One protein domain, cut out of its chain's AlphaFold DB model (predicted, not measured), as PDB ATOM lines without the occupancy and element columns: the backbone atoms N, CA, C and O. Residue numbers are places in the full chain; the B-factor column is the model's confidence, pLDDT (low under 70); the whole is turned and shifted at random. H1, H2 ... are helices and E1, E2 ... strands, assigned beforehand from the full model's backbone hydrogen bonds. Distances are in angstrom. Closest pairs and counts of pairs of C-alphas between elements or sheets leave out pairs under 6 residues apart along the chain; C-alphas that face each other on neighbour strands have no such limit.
ATOM      1  N   ARG A   3      17.949 -19.715  -3.630       76.00
ATOM      2  CA  ARG A   3      16.833 -20.264  -4.434       76.00
ATOM      3  C   ARG A   3      15.662 -19.331  -4.736       76.00
ATOM      4  O   ARG A   3      15.094 -19.411  -5.809       76.00
ATOM      5  N   ARG A   4      15.267 -18.474  -3.787       76.94
ATOM      6  CA  ARG A   4      14.097 -17.590  -3.960       76.94
ATOM      7  C   ARG A   4      14.385 -16.378  -4.848       76.94
ATOM      8  O   ARG A   4      13.449 -15.695  -5.236       76.94
ATOM      9  N   LYS A   5      15.663 -16.076  -5.087       82.50
ATOM     10  CA  LYS A   5      16.126 -14.920  -5.866       82.50
ATOM     11  C   LYS A   5      16.936 -15.318  -7.096       82.50
ATOM     12  O   LYS A   5      17.251 -14.448  -7.899       82.50
ATOM     13  N   ALA A   6      17.317 -16.591  -7.211       76.44
ATOM     14  CA  ALA A   6      18.013 -17.087  -8.380       76.44
ATOM     15  C   ALA A   6      17.102 -16.927  -9.610       76.44
ATOM     16  O   ALA A   6      15.899 -17.184  -9.497       76.44
ATOM     17  N   PRO A   7      17.645 -16.491 -10.759       84.25
ATOM     18  CA  PRO A   7      16.914 -16.560 -12.017       84.25
ATOM     19  C   PRO A   7      16.510 -18.011 -12.316       84.25
ATOM     20  O   PRO A   7      17.060 -18.953 -11.738       84.25
ATOM     21  N   SER A   8      15.532 -18.188 -13.205       87.12
ATOM     22  CA  SER A   8      15.129 -19.523 -13.650       87.12
ATOM     23  C   SER A   8      16.329 -20.283 -14.209       87.12
ATOM     24  O   SER A   8      17.141 -19.720 -14.936       87.12
ATOM     25  N   ILE A   9      16.422 -21.562 -13.852       93.00
ATOM     26  CA  ILE A   9      17.449 -22.477 -14.343       93.00
ATOM     27  C   ILE A   9      16.746 -23.493 -15.214       93.00
ATOM     28  O   ILE A   9      15.969 -24.312 -14.711       93.00
ATOM     29  N   THR A  10      17.000 -23.429 -16.515       95.06
ATOM     30  CA  THR A  10      16.295 -24.281 -17.468       95.06
ATOM     31  C   THR A  10      16.997 -25.638 -17.582       95.06
ATOM     32  O   THR A  10      18.192 -25.688 -17.896       95.06
ATOM     33  N   PRO A  11      16.296 -26.764 -17.336       96.38
ATOM     34  CA  PRO A  11      16.830 -28.095 -17.588       96.38
ATOM     35  C   PRO A  11      16.788 -28.446 -19.081       96.38
ATOM     36  O   PRO A  11      16.028 -27.873 -19.857       96.38
ATOM     37  N   VAL A  12      17.582 -29.426 -19.497       95.94
ATOM     38  CA  VAL A  12      17.484 -30.074 -20.812       95.94
ATOM     39  C   VAL A  12      16.593 -31.310 -20.692       95.94
ATOM     40  O   VAL A  12      16.777 -32.128 -19.789       95.94
ATOM     41  N   SER A  13      15.641 -31.465 -21.613       95.94
ATOM     42  CA  SER A  13      14.800 -32.663 -21.708       95.94
ATOM     43  C   SER A  13      15.537 -33.785 -22.437       95.94
ATOM     44  O   SER A  13      15.990 -33.609 -23.567       95.94
ATOM     45  N   THR A  14      15.631 -34.953 -21.806       90.25
ATOM     46  CA  THR A  14      16.267 -36.154 -22.365       90.25
ATOM     47  C   THR A  14      15.354 -37.369 -22.212       90.25
ATOM     48  O   THR A  14      14.359 -37.322 -21.488       90.25
ATOM     49  N   SER A  15      15.709 -38.496 -22.833       92.50
ATOM     50  CA  SER A  15      15.031 -39.778 -22.586       92.50
ATOM     51  C   SER A  15      15.171 -40.273 -21.137       92.50
ATOM     52  O   SER A  15      14.356 -41.075 -20.693       92.50
ATOM     53  N   ALA A  16      16.160 -39.777 -20.385       88.12
ATOM     54  CA  ALA A  16      16.363 -40.068 -18.964       88.12
ATOM     55  C   ALA A  16      15.640 -39.075 -18.024       88.12
ATOM     56  O   ALA A  16      15.799 -39.148 -16.800       88.12
ATOM     57  N   GLY A  17      14.854 -38.148 -18.587       93.56
ATOM     58  CA  GLY A  17      14.136 -37.090 -17.878       93.56
ATOM     59  C   GLY A  17      14.747 -35.700 -18.074       93.56
ATOM     60  O   GLY A  17      15.643 -35.497 -18.899       93.56
ATOM     61  N   CYS A  18      14.236 -34.729 -17.318       96.50
ATOM     62  CA  CYS A  18      14.755 -33.364 -17.296       96.50
ATOM     63  C   CYS A  18      15.994 -33.285 -16.397       96.50
ATOM     64  O   CYS A  18      15.938 -33.668 -15.227       96.50
ATOM     65  N   LEU A  19      17.099 -32.783 -16.944       97.06
ATOM     66  CA  LEU A  19      18.376 -32.661 -16.247       97.06
ATOM     67  C   LEU A  19      18.931 -31.244 -16.417       97.06
ATOM     68  O   LEU A  19      19.042 -30.747 -17.535       97.06
ATOM     69  N   VAL A  20      19.311 -30.589 -15.325       97.19
ATOM     70  CA  VAL A  20      19.970 -29.279 -15.365       97.19
ATOM     71  C   VAL A  20      21.441 -29.465 -15.743       97.19
ATOM     72  O   VAL A  20      22.157 -30.138 -15.002       97.19
ATOM     73  N   PRO A  21      21.923 -28.883 -16.856       97.62
ATOM     74  CA  PRO A  21      23.320 -29.020 -17.241       97.62
ATOM     75  C   PRO A  21      24.233 -28.275 -16.261       97.62
ATOM     76  O   PRO A  21      23.916 -27.169 -15.817       97.62
ATOM     77  N   LEU A  22      25.362 -28.898 -15.939       97.69
ATOM     78  CA  LEU A  22      26.480 -28.322 -15.206       97.69
ATOM     79  C   LEU A  22      27.748 -28.537 -16.037       97.69
ATOM     80  O   LEU A  22      28.288 -29.642 -16.072       97.69
ATOM     81  N   ASP A  23      28.200 -27.496 -16.723       97.69
ATOM     82  CA  ASP A  23      29.396 -27.529 -17.562       97.69
ATOM     83  C   ASP A  23      30.617 -27.128 -16.754       97.69
ATOM     84  O   ASP A  23      30.619 -26.064 -16.137       97.69
ATOM     85  N   ILE A  24      31.655 -27.961 -16.774       96.50
ATOM     86  CA  ILE A  24      32.916 -27.661 -16.099       96.50
ATOM     87  C   ILE A  24      34.058 -27.787 -17.100       96.50
ATOM     88  O   ILE A  24      34.238 -28.840 -17.713       96.50
ATOM     89  N   ASP A  25      34.837 -26.716 -17.249       93.25
ATOM     90  CA  ASP A  25      35.983 -26.690 -18.158       93.25
ATOM     91  C   ASP A  25      37.111 -25.775 -17.663       93.25
ATOM     92  O   ASP A  25      36.891 -24.825 -16.902       93.25
ATOM     93  N   VAL A  26      38.332 -26.072 -18.114       92.50
ATOM     94  CA  VAL A  26      39.538 -25.280 -17.860       92.50
ATOM     95  C   VAL A  26      39.845 -24.413 -19.078       92.50
ATOM     96  O   VAL A  26      40.199 -24.909 -20.152       92.50
ATOM     97  N   SER A  27      39.794 -23.097 -18.895       92.00
ATOM     98  CA  SER A  27      40.088 -22.123 -19.947       92.00
ATOM     99  C   SER A  27      41.386 -21.363 -19.670       92.00
ATOM    100  O   SER A  27      41.628 -20.947 -18.533       92.00
ATOM    101  N   PRO A  28      42.233 -21.144 -20.693       93.31
ATOM    102  CA  PRO A  28      43.355 -20.231 -20.558       93.31
ATOM    103  C   PRO A  28      42.836 -18.794 -20.426       93.31
ATOM    104  O   PRO A  28      41.995 -18.352 -21.209       93.31
ATOM    105  N   LEU A  29      43.374 -18.051 -19.467       94.44
ATOM    106  CA  LEU A  29      43.216 -16.604 -19.380       94.44
ATOM    107  C   LEU A  29      44.569 -15.978 -19.686       94.44
ATOM    108  O   LEU A  29      45.470 -16.012 -18.846       94.44
ATOM    109  N   ASP A  30      44.712 -15.474 -20.909       94.94
ATOM    110  CA  ASP A  30      45.941 -14.829 -21.362       94.94
ATOM    111  C   ASP A  30      46.251 -13.612 -20.488       94.94
ATOM    112  O   ASP A  30      45.396 -12.754 -20.259       94.94
ATOM    113  N   ASN A  31      47.481 -13.563 -19.992       94.81
ATOM    114  CA  ASN A  31      47.994 -12.450 -19.217       94.81
ATOM    115  C   ASN A  31      49.461 -12.156 -19.574       94.81
ATOM    116  O   ASN A  31      50.238 -11.712 -18.723       94.81
ATOM    117  N   SER A  32      49.837 -12.417 -20.833       91.88
ATOM    118  CA  SER A  32      51.231 -12.512 -21.295       91.88
ATOM    119  C   SER A  32      52.024 -11.211 -21.157       91.88
ATOM    120  O   SER A  32      53.251 -11.220 -21.170       91.88
ATOM    121  N   THR A  33      51.343 -10.072 -21.036       91.06
ATOM    122  CA  THR A  33      51.963  -8.744 -20.917       91.06
ATOM    123  C   THR A  33      52.225  -8.324 -19.470       91.06
ATOM    124  O   THR A  33      52.636  -7.189 -19.229       91.06
ATOM    125  N   THR A  34      51.992  -9.208 -18.495       89.44
ATOM    126  CA  THR A  34      52.165  -8.904 -17.071       89.44
ATOM    127  C   THR A  34      53.046  -9.935 -16.364       89.44
ATOM    128  O   THR A  34      53.232 -11.054 -16.833       89.44
ATOM    129  N   HIS A  35      53.569  -9.564 -15.194       88.31
ATOM    130  CA  HIS A  35      54.383 -10.432 -14.334       88.31
ATOM    131  C   HIS A  35      53.663 -10.770 -13.022       88.31
ATOM    132  O   HIS A  35      54.271 -10.799 -11.952       88.31
ATOM    133  N   GLN A  36      52.342 -10.950 -13.081       93.88
ATOM    134  CA  GLN A  36      51.568 -11.305 -11.896       93.88
ATOM    135  C   GLN A  36      51.919 -12.717 -11.405       93.88
ATOM    136  O   GLN A  36      52.275 -13.605 -12.182       93.88
ATOM    137  N   GLN A  37      51.808 -12.930 -10.095       93.69
ATOM    138  CA  GLN A  37      52.030 -14.241  -9.491       93.69
ATOM    139  C   GLN A  37      51.063 -15.280 -10.079       93.69
ATOM    140  O   GLN A  37      49.862 -15.043 -10.143       93.69
ATOM    141  N   GLY A  38      51.584 -16.447 -10.468       91.06
ATOM    142  CA  GLY A  38      50.786 -17.537 -11.043       91.06
ATOM    143  C   GLY A  38      50.576 -17.443 -12.561       91.06
ATOM    144  O   GLY A  38      50.050 -18.385 -13.156       91.06
ATOM    145  N   VAL A  39      51.031 -16.366 -13.211       94.44
ATOM    146  CA  VAL A  39      51.146 -16.327 -14.676       94.44
ATOM    147  C   VAL A  39      52.257 -17.279 -15.104       94.44
ATOM    148  O   VAL A  39      53.401 -17.160 -14.668       94.44
ATOM    149  N   SER A  40      51.920 -18.249 -15.948       94.44
ATOM    150  CA  SER A  40      52.884 -19.195 -16.519       94.44
ATOM    151  C   SER A  40      52.349 -19.814 -17.809       94.44
ATOM    152  O   SER A  40      51.216 -19.557 -18.224       94.44
ATOM    153  N   ARG A  41      53.180 -20.616 -18.481       93.12
ATOM    154  CA  ARG A  41      52.846 -21.214 -19.774       93.12
ATOM    155  C   ARG A  41      51.624 -22.131 -19.662       93.12
ATOM    156  O   ARG A  41      51.694 -23.185 -19.034       93.12
ATOM    157  N   THR A  42      50.530 -21.753 -20.314       92.38
ATOM    158  CA  THR A  42      49.295 -22.547 -20.371       92.38
ATOM    159  C   THR A  42      49.374 -23.660 -21.418       92.38
ATOM    160  O   THR A  42      50.215 -23.645 -22.322       92.38
ATOM    161  N   TYR A  43      48.423 -24.598 -21.378       84.69
ATOM    162  CA  TYR A  43      48.302 -25.665 -22.381       84.69
ATOM    163  C   TYR A  43      47.995 -25.161 -23.805       84.69
ATOM    164  O   TYR A  43      48.178 -25.904 -24.771       84.69
ATOM    165  N   LYS A  44      47.522 -23.914 -23.952       88.44
ATOM    166  CA  LYS A  44      47.312 -23.255 -25.252       88.44
ATOM    167  C   LYS A  44      48.515 -22.428 -25.711       88.44
ATOM    168  O   LYS A  44      48.467 -21.859 -26.795       88.44
ATOM    169  N   GLY A  45      49.597 -22.384 -24.932       90.75
ATOM    170  CA  GLY A  45      50.837 -21.729 -25.334       90.75
ATOM    171  C   GLY A  45      50.832 -20.202 -25.219       90.75
ATOM    172  O   GLY A  45      51.686 -19.568 -25.828       90.75
ATOM    173  N   CYS A  46      49.913 -19.612 -24.455       92.88
ATOM    174  CA  CYS A  46      50.062 -18.245 -23.944       92.88
ATOM    175  C   CYS A  46      50.551 -18.273 -22.491       92.88
ATOM    176  O   CYS A  46      50.393 -19.295 -21.807       92.88
ATOM    177  N   ASP A  47      51.124 -17.166 -22.028       94.94
ATOM    178  CA  ASP A  47      51.540 -17.013 -20.638       94.94
ATOM    179  C   ASP A  47      50.376 -16.380 -19.874       94.94
ATOM    180  O   ASP A  47      49.936 -15.267 -20.154       94.94
ATOM    181  N   GLY A  48      49.790 -17.131 -18.951       95.94
ATOM    182  CA  GLY A  48      48.516 -16.759 -18.353       95.94
ATOM    183  C   GLY A  48      48.121 -17.667 -17.203       95.94
ATOM    184  O   GLY A  48      48.970 -18.298 -16.574       95.94
ATOM    185  N   TYR A  49      46.823 -17.733 -16.940       95.38
ATOM    186  CA  TYR A  49      46.222 -18.621 -15.946       95.38
ATOM    187  C   TYR A  49      45.465 -19.763 -16.625       95.38
ATOM    188  O   TYR A  49      45.056 -19.645 -17.779       95.38
ATOM    189  N   ALA A  50      45.239 -20.858 -15.902       94.25
ATOM    190  CA  ALA A  50      44.450 -22.006 -16.353       94.25
ATOM    191  C   ALA A  50      43.168 -22.134 -15.516       94.25
ATOM    192  O   ALA A  50      42.934 -23.150 -14.861       94.25
ATOM    193  N   ALA A  51      42.370 -21.065 -15.475       94.81
ATOM    194  CA  ALA A  51      41.185 -20.993 -14.628       94.81
ATOM    195  C   ALA A  51      40.173 -22.100 -14.963       94.81
ATOM    196  O   ALA A  51      39.937 -22.410 -16.132       94.81
ATOM    197  N   ILE A  52      39.568 -22.676 -13.925       95.50
ATOM    198  CA  ILE A  52      38.460 -23.622 -14.056       95.50
ATOM    199  C   ILE A  52      37.146 -22.910 -13.741       95.50
ATOM    200  O   ILE A  52      37.064 -22.095 -12.814       95.50
ATOM    201  N   PHE A  53      36.119 -23.222 -14.521       97.31
ATOM    202  CA  PHE A  53      34.802 -22.608 -14.428       97.31
ATOM    203  C   PHE A  53      33.733 -23.684 -14.304       97.31
ATOM    204  O   PHE A  53      33.885 -24.772 -14.856       97.31
ATOM    205  N   ALA A  54      32.647 -23.358 -13.607       97.81
ATOM    206  CA  ALA A  54      31.440 -24.168 -13.561       97.81
ATOM    207  C   ALA A  54      30.216 -23.329 -13.936       97.81
ATOM    208  O   ALA A  54      29.903 -22.351 -13.250       97.81
ATOM    209  N   TYR A  55      29.510 -23.731 -14.988       98.00
ATOM    210  CA  TYR A  55      28.318 -23.057 -15.498       98.00
ATOM    211  C   TYR A  55      27.077 -23.933 -15.322       98.00
ATOM    212  O   TYR A  55      27.114 -25.122 -15.620       98.00
ATOM    213  N   LEU A  56      25.980 -23.356 -14.839       97.62
ATOM    214  CA  LEU A  56      24.741 -24.061 -14.514       97.62
ATOM    215  C   LEU A  56      23.578 -23.596 -15.402       97.62
ATOM    216  O   LEU A  56      23.391 -22.395 -15.607       97.62
ATOM    217  N   GLY A  57      22.748 -24.547 -15.833       96.88
ATOM    218  CA  GLY A  57      21.551 -24.283 -16.636       96.88
ATOM    219  C   GLY A  57      21.856 -24.071 -18.117       96.88
ATOM    220  O   GLY A  57      23.009 -23.898 -18.511       96.88
ATOM    221  N   GLN A  58      20.821 -24.097 -18.959       96.19
ATOM    222  CA  GLN A  58      20.976 -23.762 -20.384       96.19
ATOM    223  C   GLN A  58      21.450 -22.317 -20.598       96.19
ATOM    224  O   GLN A  58      22.012 -21.988 -21.638       96.19
ATOM    225  N   GLU A  59      21.226 -21.467 -19.603       95.75
ATOM    226  CA  GLU A  59      21.633 -20.071 -19.568       95.75
ATOM    227  C   GLU A  59      23.147 -19.899 -19.381       95.75
ATOM    228  O   GLU A  59      23.686 -18.852 -19.731       95.75
ATOM    229  N   GLY A  60      23.834 -20.905 -18.823       95.56
ATOM    230  CA  GLY A  60      25.268 -20.843 -18.557       95.56
ATOM    231  C   GLY A  60      25.630 -19.893 -17.411       95.56
ATOM    232  O   GLY A  60      26.580 -19.120 -17.519       95.56
ATOM    233  N   TYR A  61      24.890 -19.922 -16.299       96.31
ATOM    234  CA  TYR A  61      25.214 -19.095 -15.134       96.31
ATOM    235  C   TYR A  61      26.488 -19.581 -14.448       96.31
ATOM    236  O   TYR A  61      26.559 -20.733 -14.029       96.31
ATOM    237  N   LEU A  62      27.476 -18.703 -14.268       96.50
ATOM    238  CA  LEU A  62      28.696 -19.031 -13.531       96.50
ATOM    239  C   LEU A  62      28.376 -19.245 -12.042       96.50
ATOM    240  O   LEU A  62      27.967 -18.309 -11.354       96.50
ATOM    241  N   VAL A  63      28.578 -20.465 -11.545       95.88
ATOM    242  CA  VAL A  63      28.275 -20.850 -10.152       95.88
ATOM    243  C   VAL A  63      29.511 -21.135  -9.310       95.88
ATOM    244  O   VAL A  63      29.426 -21.102  -8.083       95.88
ATOM    245  N   ASN A  64      30.652 -21.408  -9.944       97.31
ATOM    246  CA  ASN A  64      31.934 -21.536  -9.264       97.31
ATOM    247  C   ASN A  64      33.094 -21.200 -10.209       97.31
ATOM    248  O   ASN A  64      32.994 -21.397 -11.423       97.31
ATOM    249  N   LEU A  65      34.186 -20.699  -9.640       97.00
ATOM    250  CA  LEU A  65      35.399 -20.317 -10.352       97.00
ATOM    251  C   LEU A  65      36.604 -20.490  -9.436       97.00
ATOM    252  O   LEU A  65      36.578 -20.071  -8.281       97.00
ATOM    253  N   GLU A  66      37.682 -21.038  -9.980       96.31
ATOM    254  CA  GLU A  66      38.975 -21.097  -9.306       96.31
ATOM    255  C   GLU A  66      40.059 -20.632 -10.286       96.31
ATOM    256  O   GLU A  66      40.256 -21.212 -11.359       96.31
ATOM    257  N   LEU A  67      40.753 -19.553  -9.921       94.44
ATOM    258  CA  LEU A  67      41.896 -19.051 -10.674       94.44
ATOM    259  C   LEU A  67      43.107 -19.938 -10.377       94.44
ATOM    260  O   LEU A  67      43.579 -19.986  -9.242       94.44
ATOM    261  N   ARG A  68      43.614 -20.633 -11.397       94.06
ATOM    262  CA  ARG A  68      44.748 -21.557 -11.276       94.06
ATOM    263  C   ARG A  68      45.962 -21.024 -12.012       94.06
ATOM    264  O   ARG A  68      45.827 -20.358 -13.039       94.06
ATOM    265  N   GLU A  69      47.144 -21.366 -11.514       94.31
ATOM    266  CA  GLU A  69      48.402 -21.077 -12.200       94.31
ATOM    267  C   GLU A  69      48.380 -21.645 -13.631       94.31
ATOM    268  O   GLU A  69      47.860 -22.738 -13.855       94.31
ATOM    269  N   GLY A  70      48.940 -20.925 -14.607       90.69
ATOM    270  CA  GLY A  70      48.914 -21.336 -16.021       90.69
ATOM    271  C   GLY A  70      49.453 -22.742 -16.294       90.69
ATOM    272  O   GLY A  70      48.890 -23.478 -17.104       90.69
ATOM    273  N   SER A  71      50.504 -23.135 -15.577       88.56
ATOM    274  CA  SER A  71      51.185 -24.425 -15.673       88.56
ATOM    275  C   SER A  71      50.431 -25.567 -14.976       88.56
ATOM    276  O   SER A  71      50.818 -26.735 -15.095       88.56
ATOM    277  N   GLN A  72      49.358 -25.262 -14.236       86.19
ATOM    278  CA  GLN A  72      48.612 -26.254 -13.477       86.19
ATOM    279  C   GLN A  72      47.956 -27.266 -14.417       86.19
ATOM    280  O   GLN A  72      47.139 -26.937 -15.276       86.19
ATOM    281  N   HIS A  73      48.286 -28.543 -14.213       77.56
ATOM    282  CA  HIS A  73      47.626 -29.637 -14.914       77.56
ATOM    283  C   HIS A  73      46.120 -29.626 -14.613       77.56
ATOM    284  O   HIS A  73      45.729 -29.542 -13.448       77.56
ATOM    285  N   CYS A  74      45.280 -29.780 -15.642       70.31
ATOM    286  CA  CYS A  74      43.825 -29.604 -15.547       70.31
ATOM    287  C   CYS A  74      43.149 -30.446 -14.455       70.31
ATOM    288  O   CYS A  74      42.193 -29.978 -13.859       70.31
ATOM    289  N   GLN A  75      43.662 -31.644 -14.159       71.31
ATOM    290  CA  GLN A  75      43.137 -32.536 -13.111       71.31
ATOM    291  C   GLN A  75      43.518 -32.141 -11.676       71.31
ATOM    292  O   GLN A  75      42.885 -32.582 -10.715       71.31
ATOM    293  N   LYS A  76      44.580 -31.350 -11.485       78.25
ATOM    294  CA  LYS A  76      45.064 -31.013 -10.142       78.25
ATOM    295  C   LYS A  76      44.031 -30.115  -9.457       78.25
ATOM    296  O   LYS A  76      43.781 -29.010  -9.924       78.25
ATOM    297  N   GLY A  77      43.459 -30.598  -8.353       84.31
ATOM    298  CA  GLY A  77      42.432 -29.885  -7.581       84.31
ATOM    299  C   GLY A  77      40.999 -30.047  -8.105       84.31
ATOM    300  O   GLY A  77      40.061 -29.613  -7.444       84.31
ATOM    301  N   THR A  78      40.794 -30.715  -9.243       87.19
ATOM    302  CA  THR A  78      39.466 -30.869  -9.862       87.19
ATOM    303  C   THR A  78      38.448 -31.625  -9.007       87.19
ATOM    304  O   THR A  78      37.329 -31.124  -8.903       87.19
ATOM    305  N   PRO A  79      38.784 -32.734  -8.317       90.75
ATOM    306  CA  PRO A  79      37.825 -33.401  -7.436       90.75
ATOM    307  C   PRO A  79      37.261 -32.480  -6.348       90.75
ATOM    308  O   PRO A  79      36.064 -32.490  -6.076       90.75
ATOM    309  N   GLU A  80      38.114 -31.650  -5.745       91.75
ATOM    310  CA  GLU A  80      37.695 -30.706  -4.706       91.75
ATOM    311  C   GLU A  80      36.864 -29.560  -5.292       91.75
ATOM    312  O   GLU A  80      35.823 -29.208  -4.737       91.75
ATOM    313  N   PHE A  81      37.256 -29.037  -6.457       94.06
ATOM    314  CA  PHE A  81      36.472 -28.040  -7.182       94.06
ATOM    315  C   PHE A  81      35.064 -28.550  -7.529       94.06
ATOM    316  O   PHE A  81      34.084 -27.822  -7.359       94.06
ATOM    317  N   ILE A  82      34.938 -29.806  -7.976       94.06
ATOM    318  CA  ILE A  82      33.645 -30.431  -8.288       94.06
ATOM    319  C   ILE A  82      32.778 -30.520  -7.030       94.06
ATOM    320  O   ILE A  82      31.630 -30.082  -7.067       94.06
ATOM    321  N   ARG A  83      33.323 -30.996  -5.901       92.25
ATOM    322  CA  ARG A  83      32.588 -31.055  -4.622       92.25
ATOM    323  C   ARG A  83      32.054 -29.687  -4.202       92.25
ATOM    324  O   ARG A  83      30.861 -29.499  -3.960       92.25
ATOM    325  N   GLN A  84      32.923 -28.678  -4.192       93.81
ATOM    326  CA  GLN A  84      32.533 -27.305  -3.851       93.81
ATOM    327  C   GLN A  84      31.464 -26.760  -4.804       93.81
ATOM    328  O   GLN A  84      30.489 -26.148  -4.363       93.81
ATOM    329  N   THR A  85      31.600 -27.048  -6.098       95.81
ATOM    330  CA  THR A  85      30.613 -26.680  -7.117       95.81
ATOM    331  C   THR A  85      29.264 -27.334  -6.843       95.81
ATOM    332  O   THR A  85      28.249 -26.638  -6.826       95.81
ATOM    333  N   LEU A  86      29.221 -28.640  -6.573       94.62
ATOM    334  CA  LEU A  86      27.977 -29.358  -6.293       94.62
ATOM    335  C   LEU A  86      27.291 -28.830  -5.029       94.62
ATOM    336  O   LEU A  86      26.077 -28.618  -5.045       94.62
ATOM    337  N   ARG A  87      28.041 -28.503  -3.970       92.88
ATOM    338  CA  ARG A  87      27.488 -27.835  -2.775       92.88
ATOM    339  C   ARG A  87      26.846 -26.488  -3.118       92.88
ATOM    340  O   ARG A  87      25.712 -26.226  -2.703       92.88
ATOM    341  N   SER A  88      27.517 -25.663  -3.922       93.12
ATOM    342  CA  SER A  88      26.974 -24.385  -4.402       93.12
ATOM    343  C   SER A  88      25.709 -24.589  -5.236       93.12
ATOM    344  O   SER A  88      24.682 -23.971  -4.949       93.12
ATOM    345  N   VAL A  89      25.723 -25.526  -6.186       94.19
ATOM    346  CA  VAL A  89      24.562 -25.892  -7.016       94.19
ATOM    347  C   VAL A  89      23.397 -26.369  -6.153       94.19
ATOM    348  O   VAL A  89      22.264 -25.938  -6.365       94.19
ATOM    349  N   ARG A  90      23.646 -27.172  -5.113       92.31
ATOM    350  CA  ARG A  90      22.604 -27.621  -4.178       92.31
ATOM    351  C   ARG A  90      22.030 -26.484  -3.341       92.31
ATOM    352  O   ARG A  90      20.870 -26.558  -2.952       92.31
ATOM    353  N   SER A  91      22.734 -25.375  -3.141       91.25
ATOM    354  CA  SER A  91      22.122 -24.175  -2.545       91.25
ATOM    355  C   SER A  91      21.154 -23.451  -3.503       91.25
ATOM    356  O   SER A  91      20.250 -22.736  -3.050       91.25
ATOM    357  N   ILE A  92      21.299 -23.685  -4.814       92.94
ATOM    358  CA  ILE A  92      20.574 -23.025  -5.908       92.94
ATOM    359  C   ILE A  92      19.409 -23.878  -6.429       92.94
ATOM    360  O   ILE A  92      18.352 -23.333  -6.715       92.94
ATOM    361  N   THR A  93      19.547 -25.202  -6.523       91.06
ATOM    362  CA  THR A  93      18.496 -26.091  -7.046       91.06
ATOM    363  C   THR A  93      18.574 -27.509  -6.467       91.06
ATOM    364  O   THR A  93      19.646 -27.993  -6.101       91.06
ATOM    365  N   ASN A  94      17.414 -28.164  -6.341       91.44
ATOM    366  CA  ASN A  94      17.294 -29.588  -5.990       91.44
ATOM    367  C   ASN A  94      17.121 -30.480  -7.225       91.44
ATOM    368  O   ASN A  94      17.064 -31.700  -7.076       91.44
ATOM    369  N   GLU A  95      17.011 -29.886  -8.414       93.06
ATOM    370  CA  GLU A  95      16.803 -30.624  -9.655       93.06
ATOM    371  C   GLU A  95      17.950 -31.604  -9.930       93.06
ATOM    372  O   GLU A  95      19.076 -31.463  -9.422       93.06
ATOM    373  N   ARG A  96      17.642 -32.617 -10.746       95.12
ATOM    374  CA  ARG A  96      18.636 -33.581 -11.226       95.12
ATOM    375  C   ARG A  96      19.685 -32.846 -12.055       95.12
ATOM    376  O   ARG A  96      19.325 -32.070 -12.939       95.12
ATOM    377  N   ILE A  97      20.963 -33.076 -11.777       96.12
ATOM    378  CA  ILE A  97      22.067 -32.414 -12.482       96.12
ATOM    379  C   ILE A  97      22.617 -33.341 -13.558       96.12
ATOM    380  O   ILE A  97      22.707 -34.543 -13.342       96.12
ATOM    381  N   LEU A  98      23.013 -32.774 -14.692       96.38
ATOM    382  CA  LEU A  98      23.830 -33.420 -15.707       96.38
ATOM    383  C   LEU A  98      25.183 -32.720 -15.765       96.38
ATOM    384  O   LEU A  98      25.321 -31.681 -16.410       96.38
ATOM    385  N   MET A  99      26.180 -33.286 -15.095       96.12
ATOM    386  CA  MET A  99      27.546 -32.783 -15.142       96.12
ATOM    387  C   MET A  99      28.203 -33.171 -16.469       96.12
ATOM    388  O   MET A  99      28.250 -34.347 -16.836       96.12
ATOM    389  N   ARG A 100      28.707 -32.186 -17.209       96.44
ATOM    390  CA  ARG A 100      29.315 -32.375 -18.527       96.44
ATOM    391  C   ARG A 100      30.785 -31.990 -18.472       96.44
ATOM    392  O   ARG A 100      31.127 -30.881 -18.071       96.44
ATOM    393  N   LEU A 101      31.632 -32.936 -18.861       94.62
ATOM    394  CA  LEU A 101      33.081 -32.841 -18.735       94.62
ATOM    395  C   LEU A 101      33.778 -33.223 -20.043       94.62
ATOM    396  O   LEU A 101      33.364 -34.136 -20.768       94.62
ATOM    397  N   ASP A 102      34.879 -32.539 -20.328       91.44
ATOM    398  CA  ASP A 102      35.763 -32.871 -21.437       91.44
ATOM    399  C   ASP A 102      36.707 -34.049 -21.089       91.44
ATOM    400  O   ASP A 102      36.749 -34.555 -19.968       91.44
ATOM    401  N   SER A 103      37.514 -34.480 -22.061       90.38
ATOM    402  CA  SER A 103      38.469 -35.584 -21.869       90.38
ATOM    403  C   SER A 103      39.666 -35.245 -20.983       90.38
ATOM    404  O   SER A 103      40.345 -36.151 -20.494       90.38
ATOM    405  N   GLY A 104      39.960 -33.959 -20.768       87.50
ATOM    406  CA  GLY A 104      40.942 -33.539 -19.773       87.50
ATOM    407  C   GLY A 104      40.542 -33.973 -18.364       87.50
ATOM    408  O   GLY A 104      41.420 -34.294 -17.565       87.50
ATOM    409  N   ASN A 105      39.235 -34.068 -18.110       88.88
ATOM    410  CA  ASN A 105      38.636 -34.420 -16.827       88.88
ATOM    411  C   ASN A 105      38.265 -35.912 -16.694       88.88
ATOM    412  O   ASN A 105      37.690 -36.299 -15.679       88.88
ATOM    413  N   ASP A 106      38.618 -36.772 -17.657       89.81
ATOM    414  CA  ASP A 106      38.330 -38.215 -17.603       89.81
ATOM    415  C   ASP A 106      39.227 -38.944 -16.589       89.81
ATOM    416  O   ASP A 106      40.276 -39.500 -16.921       89.81
ATOM    417  N   SER A 107      38.843 -38.857 -15.316       87.62
ATOM    418  CA  SER A 107      39.485 -39.522 -14.185       87.62
ATOM    419  C   SER A 107      38.431 -39.988 -13.191       87.62
ATOM    420  O   SER A 107      37.506 -39.244 -12.866       87.62
ATOM    421  N   ARG A 108      38.611 -41.196 -12.648       85.06
ATOM    422  CA  ARG A 108      37.749 -41.739 -11.590       85.06
ATOM    423  C   ARG A 108      37.738 -40.849 -10.344       85.06
ATOM    424  O   ARG A 108      36.710 -40.749  -9.687       85.06
ATOM    425  N   ASP A 109      38.848 -40.168 -10.069       86.50
ATOM    426  CA  ASP A 109      39.005 -39.308  -8.892       86.50
ATOM    427  C   ASP A 109      38.009 -38.138  -8.866       86.50
ATOM    428  O   ASP A 109      37.749 -37.582  -7.801       86.50
ATOM    429  N   ASN A 110      37.429 -37.773 -10.016       85.06
ATOM    430  CA  ASN A 110      36.453 -36.689 -10.135       85.06
ATOM    431  C   ASN A 110      35.042 -37.070  -9.656       85.06
ATOM    432  O   ASN A 110      34.192 -36.187  -9.570       85.06
ATOM    433  N   PHE A 111      34.796 -38.342  -9.316       82.25
ATOM    434  CA  PHE A 111      33.468 -38.864  -8.961       82.25
ATOM    435  C   PHE A 111      33.367 -39.484  -7.546       82.25
ATOM    436  O   PHE A 111      32.954 -40.640  -7.430       82.25
ATOM    437  N   PRO A 112      33.754 -38.791  -6.456       62.91
ATOM    438  CA  PRO A 112      33.688 -39.376  -5.119       62.91
ATOM    439  C   PRO A 112      32.277 -39.330  -4.495       62.91
ATOM    440  O   PRO A 112      31.731 -38.259  -4.222       62.91
ATOM    441  N   ASP A 113      31.770 -40.529  -4.208       65.75
ATOM    442  CA  ASP A 113      30.849 -40.919  -3.131       65.75
ATOM    443  C   ASP A 113      29.492 -40.173  -3.041       65.75
ATOM    444  O   ASP A 113      28.647 -40.317  -3.923       65.75
ATOM    445  N   ASP A 114      29.224 -39.422  -1.966       64.31
ATOM    446  CA  ASP A 114      27.847 -39.061  -1.561       64.31
ATOM    447  C   ASP A 114      27.296 -37.753  -2.161       64.31
ATOM    448  O   ASP A 114      26.077 -37.533  -2.206       64.31
ATOM    449  N   GLU A 115      28.168 -36.857  -2.637       67.19
ATOM    450  CA  GLU A 115      27.759 -35.566  -3.223       67.19
ATOM    451  C   GLU A 115      27.172 -35.713  -4.636       67.19
ATOM    452  O   GLU A 115      26.541 -34.790  -5.157       67.19
ATOM    453  N   PHE A 116      27.309 -36.906  -5.218       76.81
ATOM    454  CA  PHE A 116      26.760 -37.288  -6.517       76.81
ATOM    455  C   PHE A 116      25.302 -37.747  -6.463       76.81
ATOM    456  O   PHE A 116      24.713 -38.082  -7.493       76.81
ATOM    457  N   ASN A 117      24.668 -37.702  -5.289       82.25
ATOM    458  CA  ASN A 117      23.233 -37.919  -5.194       82.25
ATOM    459  C   ASN A 117      22.487 -36.955  -6.126       82.25
ATOM    460  O   ASN A 117      22.615 -35.726  -6.044       82.25
ATOM    461  N   ASN A 118      21.678 -37.532  -7.013       90.12
ATOM    462  CA  ASN A 118      20.927 -36.806  -8.030       90.12
ATOM    463  C   ASN A 118      21.811 -36.021  -9.033       90.12
ATOM    464  O   ASN A 118      21.444 -34.921  -9.474       90.12
ATOM    465  N   VAL A 119      22.994 -36.560  -9.343       93.31
ATOM    466  CA  VAL A 119      23.940 -36.057 -10.349       93.31
ATOM    467  C   VAL A 119      24.242 -37.175 -11.345       93.31
ATOM    468  O   VAL A 119      24.870 -38.172 -11.009       93.31
ATOM    469  N   GLU A 120      23.815 -36.983 -12.584       92.81
ATOM    470  CA  GLU A 120      24.255 -37.763 -13.738       92.81
ATOM    471  C   GLU A 120      25.483 -37.097 -14.362       92.81
ATOM    472  O   GLU A 120      25.706 -35.896 -14.181       92.81
ATOM    473  N   PHE A 121      26.263 -37.837 -15.151       92.81
ATOM    474  CA  PHE A 121      27.387 -37.254 -15.876       92.81
ATOM    475  C   PHE A 121      27.511 -37.763 -17.310       92.81
ATOM    476  O   PHE A 121      27.159 -38.895 -17.635       92.81
ATOM    477  N   ILE A 122      28.066 -36.909 -18.168       93.44
ATOM    478  CA  ILE A 122      28.575 -37.278 -19.487       93.44
ATOM    479  C   ILE A 122      30.004 -36.766 -19.573       93.44
ATOM    480  O   ILE A 122      30.269 -35.583 -19.355       93.44
ATOM    481  N   ILE A 123      30.916 -37.666 -19.922       93.06
ATOM    482  CA  ILE A 123      32.328 -37.346 -20.057       93.06
ATOM    483  C   ILE A 123      32.890 -37.885 -21.360       93.06
ATOM    484  O   ILE A 123      32.616 -39.019 -21.765       93.06
ATOM    485  N   LYS A 124      33.684 -37.062 -22.042       93.44
ATOM    486  CA  LYS A 124      34.406 -37.511 -23.229       93.44
ATOM    487  C   LYS A 124      35.565 -38.415 -22.801       93.44
ATOM    488  O   LYS A 124      36.501 -37.948 -22.171       93.44
TER     489      LYS A 124
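Overview. This is residues 3 to 124 of the 134 residues of the protein "Tnp_DDE_dom domain-containing protein" of Desulfacinum hydrothermale DSM 13146 (UniProt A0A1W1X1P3). A strongly twisted sheet of six strands curls round one long helix, H1, which packs in its hollow, nearest to E4 and E3. The long hairpin of E2 and E3 makes the longest axis, with E1 at one end and the loop of residues 31 to 46 at the other, while the short helix H2 meets the side of H1. The printed part has 122 residues, with six named strands and two named helices in the order E1, E2, E3, E4, H1, E5, H2, E6. The sheet is branched and mixed, with E1, E2, E3 and E4 joined antiparallel and E2, E5 and E6 joined parallel; the class is mixed, helices and strands. The whole is compact, with a radius of gyration of the C-alphas of 15.4 A and spans of 46 by 33 by 23 A.

Arrangement. E1, residues 12 to 14, and E2, residues 17 to 30, form an antiparallel hairpin, with N 12 and O 19 at 2.8 A. E2 and E3, residues 47 to 56, form the next antiparallel hairpin, at 167 degrees, with N 27 and O 51 at 2.9 A. E3 and E4, residues 61 to 66, form the third, with N 54 and O 64 at 3.0 A; E1 to E4 are a meander, each strand the antiparallel neighbour of the one before. H1, residues 78 to 92, is on the sheet, which curls round it; its closest C-alphas to E4 are those of Thr 85 and Asn 64, 5.7 A apart. E5, residues 97 to 101, is parallel to E2, on the other side of it from E1 and E3, with N 98 and O 20 at 2.8 A. H2, residues 113 to 116, is not on the sheet and only just touches H1, with 3 pairs of C-alphas within 8 A, the closest those of Arg 83 and Glu 115, 6.8 A apart; H1 touches H2 with its residues 83 to 87 alone. E6, residues 119 to 123, is parallel to E5, with N 99 and O 120 at 2.8 A; E5, H2 and E6 are a strand-helix-strand unit, two parallel neighbour strands with a helix between, and its crossover is right-handed. In H1 every O i to N i+4 pair is within hydrogen-bond range; H2 is too short for such a pair.

Along the chain. E1 begins at C-alpha 12 (17.484, -30.074, -20.812). E2 is 39.0 A long, E3 28.4 A, E4 15.1 A, H1 20.8 A, E5 12.7 A and E6 12.9 A. E6 ends at C-alpha 123 (32.328, -37.346, -20.057).

Size, cuts and confidence. The C-alphas farthest apart are those of Ser 15 and His 35, at 49.8 A. The printed part has no cut. The links E2 to E3, E4 to H1 and E5 to H2 are long. The mean pLDDT of the printed part is 90.7, with residues 112 to 115 under 70.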